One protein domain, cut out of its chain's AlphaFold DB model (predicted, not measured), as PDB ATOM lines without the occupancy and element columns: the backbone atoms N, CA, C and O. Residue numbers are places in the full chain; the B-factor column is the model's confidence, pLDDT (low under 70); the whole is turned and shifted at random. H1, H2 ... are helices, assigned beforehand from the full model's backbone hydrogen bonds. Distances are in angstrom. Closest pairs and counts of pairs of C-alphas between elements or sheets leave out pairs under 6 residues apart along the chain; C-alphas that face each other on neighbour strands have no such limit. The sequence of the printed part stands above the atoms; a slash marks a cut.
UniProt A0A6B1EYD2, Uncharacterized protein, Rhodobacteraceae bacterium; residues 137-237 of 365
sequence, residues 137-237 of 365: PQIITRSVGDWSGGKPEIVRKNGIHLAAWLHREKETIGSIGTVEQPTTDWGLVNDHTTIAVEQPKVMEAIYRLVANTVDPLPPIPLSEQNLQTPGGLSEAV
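What this domain is: This is residues 137 to 237 of the 365 residues of an uncharacterized protein of Rhodobacteraceae bacterium (UniProt A0A6B1EYD2). Helices H3 and H5 make an open frame, with H1 packed on H5 and H6 far off. The printed part, all helix, has 101 residues and six named helices, H1 to H6. It is loose, radius of gyration of the C-alphas 16.0 A, and spans 50 by 28 by 18 A.

Where its parts are: H3 is residues 159 to 173, 21.2 A; H5 is 200 to 214, 21.4 A. H1, 138 to 148, begins at (28.370, 154.678, 23.233); H6, 230 to 237, ends at (46.542, 151.022, 38.812).

How they stand to each other: H5 touches H1 at a steep tilt of 54 degrees, C-alphas Ala 211 and Val 144 closest at 5.5 A. With Ile 173 alone, H3 only just touches H5, 3 C-alpha pairs within 8 A. H2, 153 to 157, touches H3 at 161 to 165 alone; H4, 187 to 190, is close but not clearly touching H5. Except in H4, too short, every O i to N i+4 pair is within hydrogen-bond range.

The domain as a whole: Links H3 to H4 and H5 to H6 are long. The printed part has no cut; pLDDT is under 70 at residues 137 to 139.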
ATOM      1  N   PRO A 137      25.707 154.392  20.069       50.94
ATOM      2  CA  PRO A 137      26.461 153.153  20.267       50.94
ATOM      3  C   PRO A 137      27.167 153.166  21.630       50.94
ATOM      4  O   PRO A 137      27.078 152.219  22.406       50.94
ATOM      5  N   GLN A 138      27.679 154.348  21.989       60.97
ATOM      6  CA  GLN A 138      28.370 154.678  23.233       60.97
ATOM      7  C   GLN A 138      27.589 154.368  24.517       60.97
ATOM      8  O   GLN A 138      28.178 154.426  25.593       60.97
ATOM      9  N   ILE A 139      26.280 154.087  24.463       66.69
ATOM     10  CA  ILE A 139      25.552 153.689  25.673       66.69
ATOM     11  C   ILE A 139      26.023 152.313  26.148       66.69
ATOM     12  O   ILE A 139      26.145 152.132  27.355       66.69
ATOM     13  N   ILE A 140      26.339 151.367  25.253       71.69
ATOM     14  CA  ILE A 140      26.768 150.020  25.666       71.69
ATOM     15  C   ILE A 140      28.124 150.104  26.365       71.69
ATOM     16  O   ILE A 140      28.227 149.730  27.532       71.69
ATOM     17  N   THR A 141      29.148 150.665  25.715       75.50
ATOM     18  CA  THR A 141      30.465 150.859  26.348       75.50
ATOM     19  C   THR A 141      30.397 151.692  27.622       75.50
ATOM     20  O   THR A 141      31.078 151.357  28.591       75.50
ATOM     21  N   ARG A 142      29.567 152.742  27.676       78.94
ATOM     22  CA  ARG A 142      29.390 153.545  28.895       78.94
ATOM     23  C   ARG A 142      28.712 152.760  30.013       78.94
ATOM     24  O   ARG A 142      29.205 152.786  31.132       78.94
ATOM     25  N   SER A 143      27.627 152.048  29.719       76.88
ATOM     26  CA  SER A 143      26.890 151.238  30.696       76.88
ATOM     27  C   SER A 143      27.758 150.107  31.247       76.88
ATOM     28  O   SER A 143      27.769 149.857  32.450       76.88
ATOM     29  N   VAL A 144      28.533 149.449  30.383       74.00
ATOM     30  CA  VAL A 144      29.491 148.411  30.786       74.00
ATOM     31  C   VAL A 144      30.643 149.020  31.585       74.00
ATOM     32  O   VAL A 144      31.057 148.450  32.591       74.00
ATOM     33  N   GLY A 145      31.131 150.200  31.196       78.12
ATOM     34  CA  GLY A 145      32.119 150.953  31.966       78.12
ATOM     35  C   GLY A 145      31.614 151.283  33.371       78.12
ATOM     36  O   GLY A 145      32.299 151.005  34.351       78.12
ATOM     37  N   ASP A 146      30.384 151.785  33.487       83.62
ATOM     38  CA  ASP A 146      29.737 152.087  34.765       83.62
ATOM     39  C   ASP A 146      29.568 150.823  35.631       83.62
ATOM     40  O   ASP A 146      29.863 150.863  36.828       83.62
ATOM     41  N   TRP A 147      29.168 149.697  35.025       84.38
ATOM     42  CA  TRP A 147      29.076 148.385  35.675       84.38
ATOM     43  C   TRP A 147      30.438 147.893  36.187       84.38
ATOM     44  O   TRP A 147      30.587 147.617  37.377       84.38
ATOM     45  N   SER A 148      31.449 147.858  35.313       79.38
ATOM     46  CA  SER A 148      32.811 147.403  35.630       79.38
ATOM     47  C   SER A 148      33.525 148.286  36.660       79.38
ATOM     48  O   SER A 148      34.318 147.795  37.459       79.38
ATOM     49  N   GLY A 149      33.212 149.586  36.673       77.56
ATOM     50  CA  GLY A 149      33.712 150.552  37.650       77.56
ATOM     51  C   GLY A 149      32.961 150.524  38.982       77.56
ATOM     52  O   GLY A 149      33.262 151.320  39.868       77.56
ATOM     53  N   GLY A 150      31.955 149.656  39.123       76.81
ATOM     54  CA  GLY A 150      31.181 149.490  40.346       76.81
ATOM     55  C   GLY A 150      30.357 150.706  40.755       76.81
ATOM     56  O   GLY A 150      30.120 150.919  41.944       76.81
ATOM     57  N   LYS A 151      29.899 151.505  39.781       81.38
ATOM     58  CA  LYS A 151      29.005 152.644  40.041       81.38
ATOM     59  C   LYS A 151      27.609 152.223  40.518       81.38
ATOM     60  O   LYS A 151      27.101 152.882  41.428       81.38
ATOM     61  N   PRO A 152      26.969 151.168  39.965       83.06
ATOM     62  CA  PRO A 152      25.666 150.724  40.444       83.06
ATOM     63  C   PRO A 152      25.720 150.316  41.919       83.06
ATOM     64  O   PRO A 152      26.618 149.589  42.344       83.06
ATOM     65  N   GLU A 153      24.719 150.728  42.701       83.19
ATOM     66  CA  GLU A 153      24.652 150.418  44.136       83.19
ATOM     67  C   GLU A 153      24.704 148.906  44.399       83.19
ATOM     68  O   GLU A 153      25.323 148.453  45.362       83.19
ATOM     69  N   ILE A 154      24.105 148.107  43.513       80.88
ATOM     70  CA  ILE A 154      24.109 146.652  43.647       80.88
ATOM     71  C   ILE A 154      25.510 146.044  43.516       80.88
ATOM     72  O   ILE A 154      25.842 145.108  44.244       80.88
ATOM     73  N   VAL A 155      26.364 146.617  42.662       82.31
ATOM     74  CA  VAL A 155      27.762 146.194  42.528       82.31
ATOM     75  C   VAL A 155      28.546 146.553  43.787       82.31
ATOM     76  O   VAL A 155      29.343 145.751  44.263       82.31
ATOM     77  N   ARG A 156      28.267 147.712  44.395       81.06
ATOM     78  CA  ARG A 156      28.903 148.118  45.660       81.06
ATOM     79  C   ARG A 156      28.565 147.185  46.826       81.06
ATOM     80  O   ARG A 156      29.397 147.027  47.713       81.06
ATOM     81  N   LYS A 157      27.373 146.573  46.832       80.56
ATOM     82  CA  LYS A 157      26.977 145.563  47.836       80.56
ATOM     83  C   LYS A 157      27.719 144.233  47.641       80.56
ATOM     84  O   LYS A 157      28.054 143.599  48.635       80.56
ATOM     85  N   ASN A 158      28.007 143.866  46.387       76.62
ATOM     86  CA  ASN A 158      28.776 142.690  45.950       76.62
ATOM     87  C   ASN A 158      28.345 141.344  46.589       76.62
ATOM     88  O   ASN A 158      27.328 141.237  47.280       76.62
ATOM     89  N   GLY A 159      29.088 140.274  46.298       75.06
ATOM     90  CA  GLY A 159      28.951 138.964  46.924       75.06
ATOM     91  C   GLY A 159      27.569 138.347  46.716       75.06
ATOM     92  O   GLY A 159      27.016 138.363  45.617       75.06
ATOM     93  N   ILE A 160      26.996 137.809  47.794       76.62
ATOM     94  CA  ILE A 160      25.705 137.105  47.764       76.62
ATOM     95  C   ILE A 160      24.563 138.043  47.346       76.62
ATOM     96  O   ILE A 160      23.644 137.615  46.653       76.62
ATOM     97  N   HIS A 161      24.621 139.329  47.703       81.81
ATOM     98  CA  HIS A 161      23.586 140.294  47.324       81.81
ATOM     99  C   HIS A 161      23.581 140.574  45.823       81.81
ATOM    100  O   HIS A 161      22.508 140.614  45.220       81.81
ATOM    101  N   LEU A 162      24.769 140.726  45.229       82.50
ATOM    102  CA  LEU A 162      24.915 140.865  43.785       82.50
ATOM    103  C   LEU A 162      24.435 139.592  43.084       82.50
ATOM    104  O   LEU A 162      23.574 139.679  42.217       82.50
ATOM    105  N   ALA A 163      24.887 138.414  43.517       78.62
ATOM    106  CA  ALA A 163      24.467 137.138  42.934       78.62
ATOM    107  C   ALA A 163      22.940 136.920  43.003       78.62
ATOM    108  O   ALA A 163      22.319 136.545  42.010       78.62
ATOM    109  N   ALA A 164      22.309 137.217  44.144       79.62
ATOM    110  CA  ALA A 164      20.860 137.108  44.316       79.62
ATOM    111  C   ALA A 164      20.081 138.145  43.492       79.62
ATOM    112  O   ALA A 164      18.934 137.912  43.110       79.62
ATOM    113  N   TRP A 165      20.662 139.317  43.239       85.19
ATOM    114  CA  TRP A 165      20.068 140.290  42.330       85.19
ATOM    115  C   TRP A 165      20.199 139.849  40.873       85.19
ATOM    116  O   TRP A 165      19.189 139.852  40.185       85.19
ATOM    117  N   LEU A 166      21.367 139.362  40.444       82.81
ATOM    118  CA  LEU A 166      21.584 138.828  39.092       82.81
ATOM    119  C   LEU A 166      20.630 137.680  38.762       82.81
ATOM    120  O   LEU A 166      20.085 137.611  37.662       82.81
ATOM    121  N   HIS A 167      20.400 136.792  39.730       82.69
ATOM    122  CA  HIS A 167      19.449 135.700  39.572       82.69
ATOM    123  C   HIS A 167      18.014 136.212  39.361       82.69
ATOM    124  O   HIS A 167      17.348 135.789  38.423       82.69
ATOM    125  N   ARG A 168      17.569 137.182  40.171       85.94
ATOM    126  CA  ARG A 168      16.237 137.800  40.038       85.94
ATOM    127  C   ARG A 168      16.091 138.643  38.775       85.94
ATOM    128  O   ARG A 168      15.027 138.666  38.169       85.94
ATOM    129  N   GLU A 169      17.141 139.349  38.378       83.62
ATOM    130  CA  GLU A 169      17.163 140.165  37.164       83.62
ATOM    131  C   GLU A 169      16.987 139.284  35.923       83.62
ATOM    132  O   GLU A 169      16.161 139.595  35.068       83.62
ATOM    133  N   LYS A 170      17.666 138.129  35.876       84.12
ATOM    134  CA  LYS A 170      17.460 137.111  34.838       84.12
ATOM    135  C   LYS A 170      15.991 136.676  34.746       84.12
ATOM    136  O   LYS A 170      15.450 136.611  33.646       84.12
ATOM    137  N   GLU A 171      15.338 136.411  35.877       85.38
ATOM    138  CA  GLU A 171      13.907 136.062  35.910       85.38
ATOM    139  C   GLU A 171      13.003 137.228  35.480       85.38
ATOM    140  O   GLU A 171      11.982 137.017  34.832       85.38
ATOM    141  N   THR A 172      13.387 138.463  35.813       87.50
ATOM    142  CA  THR A 172      12.612 139.675  35.505       87.50
ATOM    143  C   THR A 172      12.639 140.007  34.013       87.50
ATOM    144  O   THR A 172      11.609 140.364  33.434       87.50
ATOM    145  N   ILE A 173      13.812 139.880  33.384       88.19
ATOM    146  CA  ILE A 173      13.974 140.046  31.936       88.19
ATOM    147  C   ILE A 173      13.222 138.922  31.210       88.19
ATOM    148  O   ILE A 173      12.470 139.201  30.273       88.19
ATOM    149  N   GLY A 174      13.345 137.685  31.704       88.25
ATOM    150  CA  GLY A 174      12.659 136.517  31.156       88.25
ATOM    151  C   GLY A 174      13.141 136.158  29.750       88.25
ATOM    152  O   GLY A 174      14.235 136.542  29.337       88.25
ATOM    153  N   SER A 175      12.321 135.412  29.012       88.88
ATOM    154  CA  SER A 175      12.597 135.074  27.616       88.88
ATOM    155  C   SER A 175      12.223 136.216  26.668       88.88
ATOM    156  O   SER A 175      11.274 136.972  26.902       88.88
ATOM    157  N   ILE A 176      12.971 136.335  25.570       86.94
ATOM    158  CA  ILE A 176      12.718 137.302  24.498       86.94
ATOM    159  C   ILE A 176      12.692 136.541  23.175       86.94
ATOM    160  O   ILE A 176      13.701 135.984  22.748       86.94
ATOM    161  N   GLY A 177      11.531 136.522  22.516       82.75
ATOM    162  CA  GLY A 177      11.349 135.758  21.283       82.75
ATOM    163  C   GLY A 177      11.590 134.263  21.513       82.75
ATOM    164  O   GLY A 177      10.933 133.654  22.354       82.75
ATOM    165  N   THR A 178      12.532 133.687  20.767       83.75
ATOM    166  CA  THR A 178      12.961 132.282  20.878       83.75
ATOM    167  C   THR A 178      14.071 132.061  21.906       83.75
ATOM    168  O   THR A 178      14.412 130.918  22.194       83.75
ATOM    169  N   VAL A 179      14.637 133.132  22.467       88.69
ATOM    170  CA  VAL A 179      15.788 133.057  23.367       88.69
ATOM    171  C   VAL A 179      15.305 132.969  24.810       88.69
ATOM    172  O   VAL A 179      14.750 133.924  25.359       88.69
ATOM    173  N   GLU A 180      15.534 131.818  25.444       88.25
ATOM    174  CA  GLU A 180      15.131 131.574  26.835       88.25
ATOM    175  C   GLU A 180      15.933 132.411  27.840       88.25
ATOM    176  O   GLU A 180      15.396 132.832  28.863       88.25
ATOM    177  N   GLN A 181      17.223 132.644  27.566       87.88
ATOM    178  CA  GLN A 181      18.143 133.330  28.481       87.88
ATOM    179  C   GLN A 181      18.907 134.464  27.780       87.88
ATOM    180  O   GLN A 181      20.121 134.374  27.576       87.88
ATOM    181  N   PRO A 182      18.230 135.577  27.454       87.81
ATOM    182  CA  PRO A 182      18.787 136.647  26.621       87.81
ATOM    183  C   PRO A 182      19.931 137.427  27.295       87.81
ATOM    184  O   PRO A 182      20.646 138.176  26.642       87.81
ATOM    185  N   THR A 183      20.140 137.246  28.602       86.56
ATOM    186  CA  THR A 183      21.224 137.877  29.373       86.56
ATOM    187  C   THR A 183      22.561 137.139  29.289       86.56
ATOM    188  O   THR A 183      23.551 137.599  29.857       86.56
ATOM    189  N   THR A 184      22.589 135.950  28.694       84.38
ATOM    190  CA  THR A 184      23.786 135.093  28.591       84.38
ATOM    191  C   THR A 184      23.921 134.435  27.224       84.38
ATOM    192  O   THR A 184      25.024 134.052  26.849       84.38
ATOM    193  N   ASP A 185      22.816 134.301  26.492       87.56
ATOM    194  CA  ASP A 185      22.786 133.732  25.157       87.56
ATOM    195  C   ASP A 185      22.942 134.820  24.082       87.56
ATOM    196  O   ASP A 185      22.147 135.761  23.993       87.56
ATOM    197  N   TRP A 186      23.972 134.666  23.250       86.38
ATOM    198  CA  TRP A 186      24.245 135.544  22.113       86.38
ATOM    199  C   TRP A 186      23.286 135.334  20.934       86.38
ATOM    200  O   TRP A 186      23.277 136.170  20.028       86.38
ATOM    201  N   GLY A 187      22.437 134.299  20.961       86.31
ATOM    202  CA  GLY A 187      21.344 134.107  20.001       86.31
ATOM    203  C   GLY A 187      20.440 135.338  19.875       86.31
ATOM    204  O   GLY A 187      20.027 135.687  18.775       86.31
ATOM    205  N   LEU A 188      20.263 136.117  20.953       86.44
ATOM    206  CA  LEU A 188      19.506 137.381  20.923       86.44
ATOM    207  C   LEU A 188      20.018 138.372  19.862       86.44
ATOM    208  O   LEU A 188      19.237 139.131  19.288       86.44
ATOM    209  N   VAL A 189      21.333 138.393  19.642       86.06
ATOM    210  CA  VAL A 189      22.014 139.291  18.699       86.06
ATOM    211  C   VAL A 189      22.275 138.597  17.360       86.06
ATOM    212  O   VAL A 189      22.244 139.259  16.327       86.06
ATOM    213  N   ASN A 190      22.543 137.288  17.378       84.44
ATOM    214  CA  ASN A 190      23.017 136.543  16.211       84.44
ATOM    215  C   ASN A 190      21.897 135.905  15.380       84.44
ATOM    216  O   ASN A 190      22.047 135.784  14.167       84.44
ATOM    217  N   ASP A 191      20.781 135.517  16.001       83.12
ATOM    218  CA  ASP A 191      19.687 134.815  15.310       83.12
ATOM    219  C   ASP A 191      18.790 135.782  14.522       83.12
ATOM    220  O   ASP A 191      17.948 135.376  13.716       83.12
ATOM    221  N   HIS A 192      18.964 137.086  14.744       81.69
ATOM    222  CA  HIS A 192      18.208 138.141  14.090       81.69
ATOM    223  C   HIS A 192      19.148 139.103  13.372       81.69
ATOM    224  O   HIS A 192      20.052 139.683  13.966       81.69
ATOM    225  N   THR A 193      18.890 139.334  12.084       84.25
ATOM    226  CA  THR A 193      19.656 140.302  11.290       84.25
ATOM    227  C   THR A 193      19.425 141.736  11.765       84.25
ATOM    228  O   THR A 193      20.360 142.533  11.768       84.25
ATOM    229  N   THR A 194      18.213 142.057  12.230       86.81
ATOM    230  CA  THR A 194      17.870 143.347  12.846       86.81
ATOM    231  C   THR A 194      17.277 143.147  14.234       86.81
ATOM    232  O   THR A 194      16.280 142.447  14.407       86.81
ATOM    233  N   ILE A 195      17.864 143.812  15.227       85.12
ATOM    234  CA  ILE A 195      17.439 143.755  16.626       85.12
ATOM    235  C   ILE A 195      16.256 144.703  16.861       85.12
ATOM    236  O   ILE A 195      16.316 145.890  16.536       85.12
ATOM    237  N   ALA A 196      15.207 144.214  17.524       81.12
ATOM    238  CA  ALA A 196      14.016 144.989  17.885       81.12
ATOM    239  C   ALA A 196      14.238 145.918  19.103       81.12
ATOM    240  O   ALA A 196      13.606 145.766  20.149       81.12
ATOM    241  N   VAL A 197      15.136 146.902  18.977       76.75
ATOM    242  CA  VAL A 197      15.523 147.822  20.075       76.75
ATOM    243  C   VAL A 197      14.427 148.775  20.552       76.75
ATOM    244  O   VAL A 197      14.584 149.433  21.578       76.75
ATOM    245  N   GLU A 198      13.313 148.850  19.831       75.81
ATOM    246  CA  GLU A 198      12.119 149.600  20.236       75.81
ATOM    247  C   GLU A 198      11.490 149.033  21.515       75.81
ATOM    248  O   GLU A 198      10.793 149.745  22.237       75.81
ATOM    249  N   GLN A 199      11.764 147.764  21.826       81.38
ATOM    250  CA  GLN A 199      11.341 147.121  23.060       81.38
ATOM    251  C   GLN A 199      12.377 147.394  24.164       81.38
ATOM    252  O   GLN A 199      13.500 146.887  24.080       81.38
ATOM    253  N   PRO A 200      12.026 148.120  25.247       80.50
ATOM    254  CA  PRO A 200      12.980 148.455  26.310       80.50
ATOM    255  C   PRO A 200      13.666 147.226  26.925       80.50
ATOM    256  O   PRO A 200      14.861 147.265  27.215       80.50
ATOM    257  N   LYS A 201      12.932 146.110  27.032       87.12
ATOM    258  CA  LYS A 201      13.441 144.826  27.534       87.12
ATOM    259  C   LYS A 201      14.589 144.253  26.698       87.12
ATOM    260  O   LYS A 201      15.495 143.649  27.258       87.12
ATOM    261  N   VAL A 202      14.572 144.445  25.377       87.06
ATOM    262  CA  VAL A 202      15.625 143.945  24.476       87.06
ATOM    263  C   VAL A 202      16.927 144.695  24.729       87.06
ATOM    264  O   VAL A 202      17.979 144.078  24.869       87.06
ATOM    265  N   MET A 203      16.858 146.020  24.859       84.00
ATOM    266  CA  MET A 203      18.035 146.835  25.167       84.00
ATOM    267  C   MET A 203      18.608 146.523  26.549       84.00
ATOM    268  O   MET A 203      19.822 146.400  26.690       84.00
ATOM    269  N   GLU A 204      17.750 146.348  27.554       85.69
ATOM    270  CA  GLU A 204      18.160 145.934  28.899       85.69
ATOM    271  C   GLU A 204      18.855 144.565  28.889       85.69
ATOM    272  O   GLU A 204      19.953 144.422  29.433       85.69
ATOM    273  N   ALA A 205      18.285 143.586  28.179       89.19
ATOM    274  CA  ALA A 205      18.892 142.272  28.006       89.19
ATOM    275  C   ALA A 205      20.252 142.342  27.298       89.19
ATOM    276  O   ALA A 205      21.187 141.672  27.728       89.19
ATOM    277  N   ILE A 206      20.401 143.194  26.277       87.94
ATOM    278  CA  ILE A 206      21.679 143.408  25.583       87.94
ATOM    279  C   ILE A 206      22.715 144.032  26.518       87.94
ATOM    280  O   ILE A 206      23.838 143.534  26.591       87.94
ATOM    281  N   TYR A 207      22.372 145.083  27.270       86.19
ATOM    282  CA  TYR A 207      23.305 145.663  28.244       86.19
ATOM    283  C   TYR A 207      23.776 144.614  29.250       86.19
ATOM    284  O   TYR A 207      24.970 144.537  29.551       86.19
ATOM    285  N   ARG A 208      22.853 143.765  29.715       86.06
ATOM    286  CA  ARG A 208      23.154 142.673  30.634       86.06
ATOM    287  C   ARG A 208      24.013 141.583  30.001       86.06
ATOM    288  O   ARG A 208      24.958 141.132  30.642       86.06
ATOM    289  N   LEU A 209      23.723 141.189  28.764       88.44
ATOM    290  CA  LEU A 209      24.496 140.216  27.995       88.44
ATOM    291  C   LEU A 209      25.950 140.662  27.856       88.44
ATOM    292  O   LEU A 209      26.868 139.901  28.166       88.44
ATOM    293  N   VAL A 210      26.171 141.921  27.467       87.56
ATOM    294  CA  VAL A 210      27.524 142.474  27.346       87.56
ATOM    295  C   VAL A 210      28.194 142.579  28.714       87.56
ATOM    296  O   VAL A 210      29.344 142.165  28.850       87.56
ATOM    297  N   ALA A 211      27.494 143.064  29.744       84.56
ATOM    298  CA  ALA A 211      28.036 143.138  31.100       84.56
ATOM    299  C   ALA A 211      28.443 141.752  31.632       84.56
ATOM    300  O   ALA A 211      29.549 141.600  32.137       84.56
ATOM    301  N   ASN A 212      27.608 140.726  31.450       83.81
ATOM    302  CA  ASN A 212      27.905 139.343  31.833       83.81
ATOM    303  C   ASN A 212      29.069 138.739  31.038       83.81
ATOM    304  O   ASN A 212      29.823 137.940  31.585       83.81
ATOM    305  N   THR A 213      29.217 139.119  29.768       84.00
ATOM    306  CA  THR A 213      30.306 138.637  28.905       84.00
ATOM    307  C   THR A 213      31.643 139.284  29.271       84.00
ATOM    308  O   THR A 213      32.675 138.619  29.267       84.00
ATOM    309  N   VAL A 214      31.641 140.583  29.583       83.69
ATOM    310  CA  VAL A 214      32.860 141.360  29.857       83.69
ATOM    311  C   VAL A 214      33.304 141.237  31.315       83.69
ATOM    312  O   VAL A 214      34.496 141.109  31.591       83.69
ATOM    313  N   ASP A 215      32.363 141.330  32.255       81.19
ATOM    314  CA  ASP A 215      32.635 141.311  33.688       81.19
ATOM    315  C   ASP A 215      31.377 140.963  34.504       81.19
ATOM    316  O   ASP A 215      30.645 141.856  34.952       81.19
ATOM    317  N   PRO A 216      31.089 139.669  34.722       74.62
ATOM    318  CA  PRO A 216      29.871 139.264  35.419       74.62
ATOM    319  C   PRO A 216      29.875 139.672  36.901       74.62
ATOM    320  O   PRO A 216      28.810 139.911  37.471       74.62
ATOM    321  N   LEU A 217      31.057 139.774  37.520       80.06
ATOM    322  CA  LEU A 217      31.242 140.050  38.947       80.06
ATOM    323  C   LEU A 217      32.331 141.119  39.161       80.06
ATOM    324  O   LEU A 217      33.445 140.790  39.580       80.06
ATOM    325  N   PRO A 218      32.023 142.397  38.879       81.81
ATOM    326  CA  PRO A 218      32.954 143.498  39.098       81.81
ATOM    327  C   PRO A 218      33.407 143.609  40.564       81.81
ATOM    328  O   PRO A 218      32.604 143.403  41.482       81.81
ATOM    329  N   PRO A 219      34.681 143.967  40.817       79.19
ATOM    330  CA  PRO A 219      35.186 144.162  42.170       79.19
ATOM    331  C   PRO A 219      34.569 145.404  42.833       79.19
ATOM    332  O   PRO A 219      34.244 146.391  42.174       79.19
ATOM    333  N   ILE A 220      34.468 145.389  44.167       82.50
ATOM    334  CA  ILE A 220      33.982 146.538  44.956       82.50
ATOM    335  C   ILE A 220      34.925 147.721  44.744       82.50
ATOM    336  O   ILE A 220      36.125 147.516  44.927       82.50
ATOM    337  N   PRO A 221      34.443 148.941  44.441       81.94
ATOM    338  CA  PRO A 221      35.290 150.130  44.348       81.94
ATOM    339  C   PRO A 221      36.195 150.306  45.576       81.94
ATOM    340  O   PRO A 221      35.776 150.034  46.704       81.94
ATOM    341  N   LEU A 222      37.436 150.753  45.363       84.19
ATOM    342  CA  LEU A 222      38.365 151.027  46.463       84.19
ATOM    343  C   LEU A 222      37.827 152.171  47.327       84.19
ATOM    344  O   LEU A 222      37.316 153.163  46.807       84.19
ATOM    345  N   SER A 223      37.942 152.033  48.648       85.56
ATOM    346  CA  SER A 223      37.621 153.121  49.570       85.56
ATOM    347  C   SER A 223      38.678 154.225  49.483       85.56
ATOM    348  O   SER A 223      39.838 153.967  49.156       85.56
ATOM    349  N   GLU A 224      38.304 155.454  49.846       84.75
ATOM    350  CA  GLU A 224      39.251 156.575  49.923       84.75
ATOM    351  C   GLU A 224      40.422 156.281  50.872       84.75
ATOM    352  O   GLU A 224      41.548 156.685  50.606       84.75
ATOM    353  N   GLN A 225      40.181 155.512  51.939       81.75
ATOM    354  CA  GLN A 225      41.223 155.075  52.873       81.75
ATOM    355  C   GLN A 225      42.210 154.097  52.225       81.75
ATOM    356  O   GLN A 225      43.414 154.209  52.441       81.75
ATOM    357  N   ASN A 226      41.735 153.169  51.389       81.94
ATOM    358  CA  ASN A 226      42.618 152.232  50.695       81.94
ATOM    359  C   ASN A 226      43.517 152.969  49.698       81.94
ATOM    360  O   ASN A 226      44.712 152.685  49.635       81.94
ATOM    361  N   LEU A 227      42.977 153.968  48.993       86.62
ATOM    362  CA  LEU A 227      43.721 154.799  48.039       86.62
ATOM    363  C   LEU A 227      44.836 155.641  48.682       86.62
ATOM    364  O   LEU A 227      45.711 156.128  47.972       86.62
ATOM    365  N   GLN A 228      44.842 155.800  50.008       87.62
ATOM    366  CA  GLN A 228      45.927 156.474  50.731       87.62
ATOM    367  C   GLN A 228      47.108 155.543  51.044       87.62
ATOM    368  O   GLN A 228      48.176 156.011  51.433       87.62
ATOM    369  N   THR A 229      46.941 154.228  50.882       88.38
ATOM    370  CA  THR A 229      48.009 153.253  51.132       88.38
ATOM    371  C   THR A 229      48.789 152.949  49.847       88.38
ATOM    372  O   THR A 229      48.187 152.878  48.774       88.38
ATOM    373  N   PRO A 230      50.110 152.682  49.919       77.50
ATOM    374  CA  PRO A 230      50.888 152.270  48.747       77.50
ATOM    375  C   PRO A 230      50.323 151.020  48.052       77.50
ATOM    376  O   PRO A 230      50.340 150.934  46.827       77.50
ATOM    377  N   GLY A 231      49.777 150.076  48.830       79.69
ATOM    378  CA  GLY A 231      49.124 148.876  48.304       79.69
ATOM    379  C   GLY A 231      47.791 149.159  47.607       79.69
ATOM    380  O   GLY A 231      47.502 148.569  46.574       79.69
ATOM    381  N   GLY A 232      46.986 150.094  48.113       79.94
ATOM    382  CA  GLY A 232      45.746 150.475  47.436       79.94
ATOM    383  C   GLY A 232      45.978 151.333  46.192       79.94
ATOM    384  O   GLY A 232      45.201 151.234  45.247       79.94
ATOM    385  N   LEU A 233      47.064 152.114  46.135       76.06
ATOM    386  CA  LEU A 233      47.485 152.800  44.907       76.06
ATOM    387  C   LEU A 233      47.934 151.809  43.827       76.06
ATOM    388  O   LEU A 233      47.529 151.947  42.673       76.06
ATOM    389  N   SER A 234      48.726 150.791  44.180       77.62
ATOM    390  CA  SER A 234      49.116 149.757  43.213       77.62
ATOM    391  C   SER A 234      47.908 148.943  42.739       77.62
ATOM    392  O   SER A 234      47.779 148.666  41.545       77.62
ATOM    393  N   GLU A 235      46.970 148.635  43.635       79.00
ATOM    394  CA  GLU A 235      45.714 147.977  43.280       79.00
ATOM    395  C   GLU A 235      44.828 148.852  42.378       79.00
ATOM    396  O   GLU A 235      44.224 148.337  41.436       79.00
ATOM    397  N   ALA A 236      44.773 150.167  42.609       79.06
ATOM    398  CA  ALA A 236      44.042 151.099  41.752       79.06
ATOM    399  C   ALA A 236      44.575 151.068  40.312       79.06
ATOM    400  O   ALA A 236      43.796 150.887  39.379       79.06
ATOM    401  N   VAL A 237      45.900 151.114  40.135       76.38
ATOM    402  CA  VAL A 237      46.542 151.022  38.812       76.38
ATOM    403  C   VAL A 237      46.234 149.683  38.131       76.38
ATOM    404  O   VAL A 237      45.913 149.640  36.939       76.38
TER     405      VAL A 237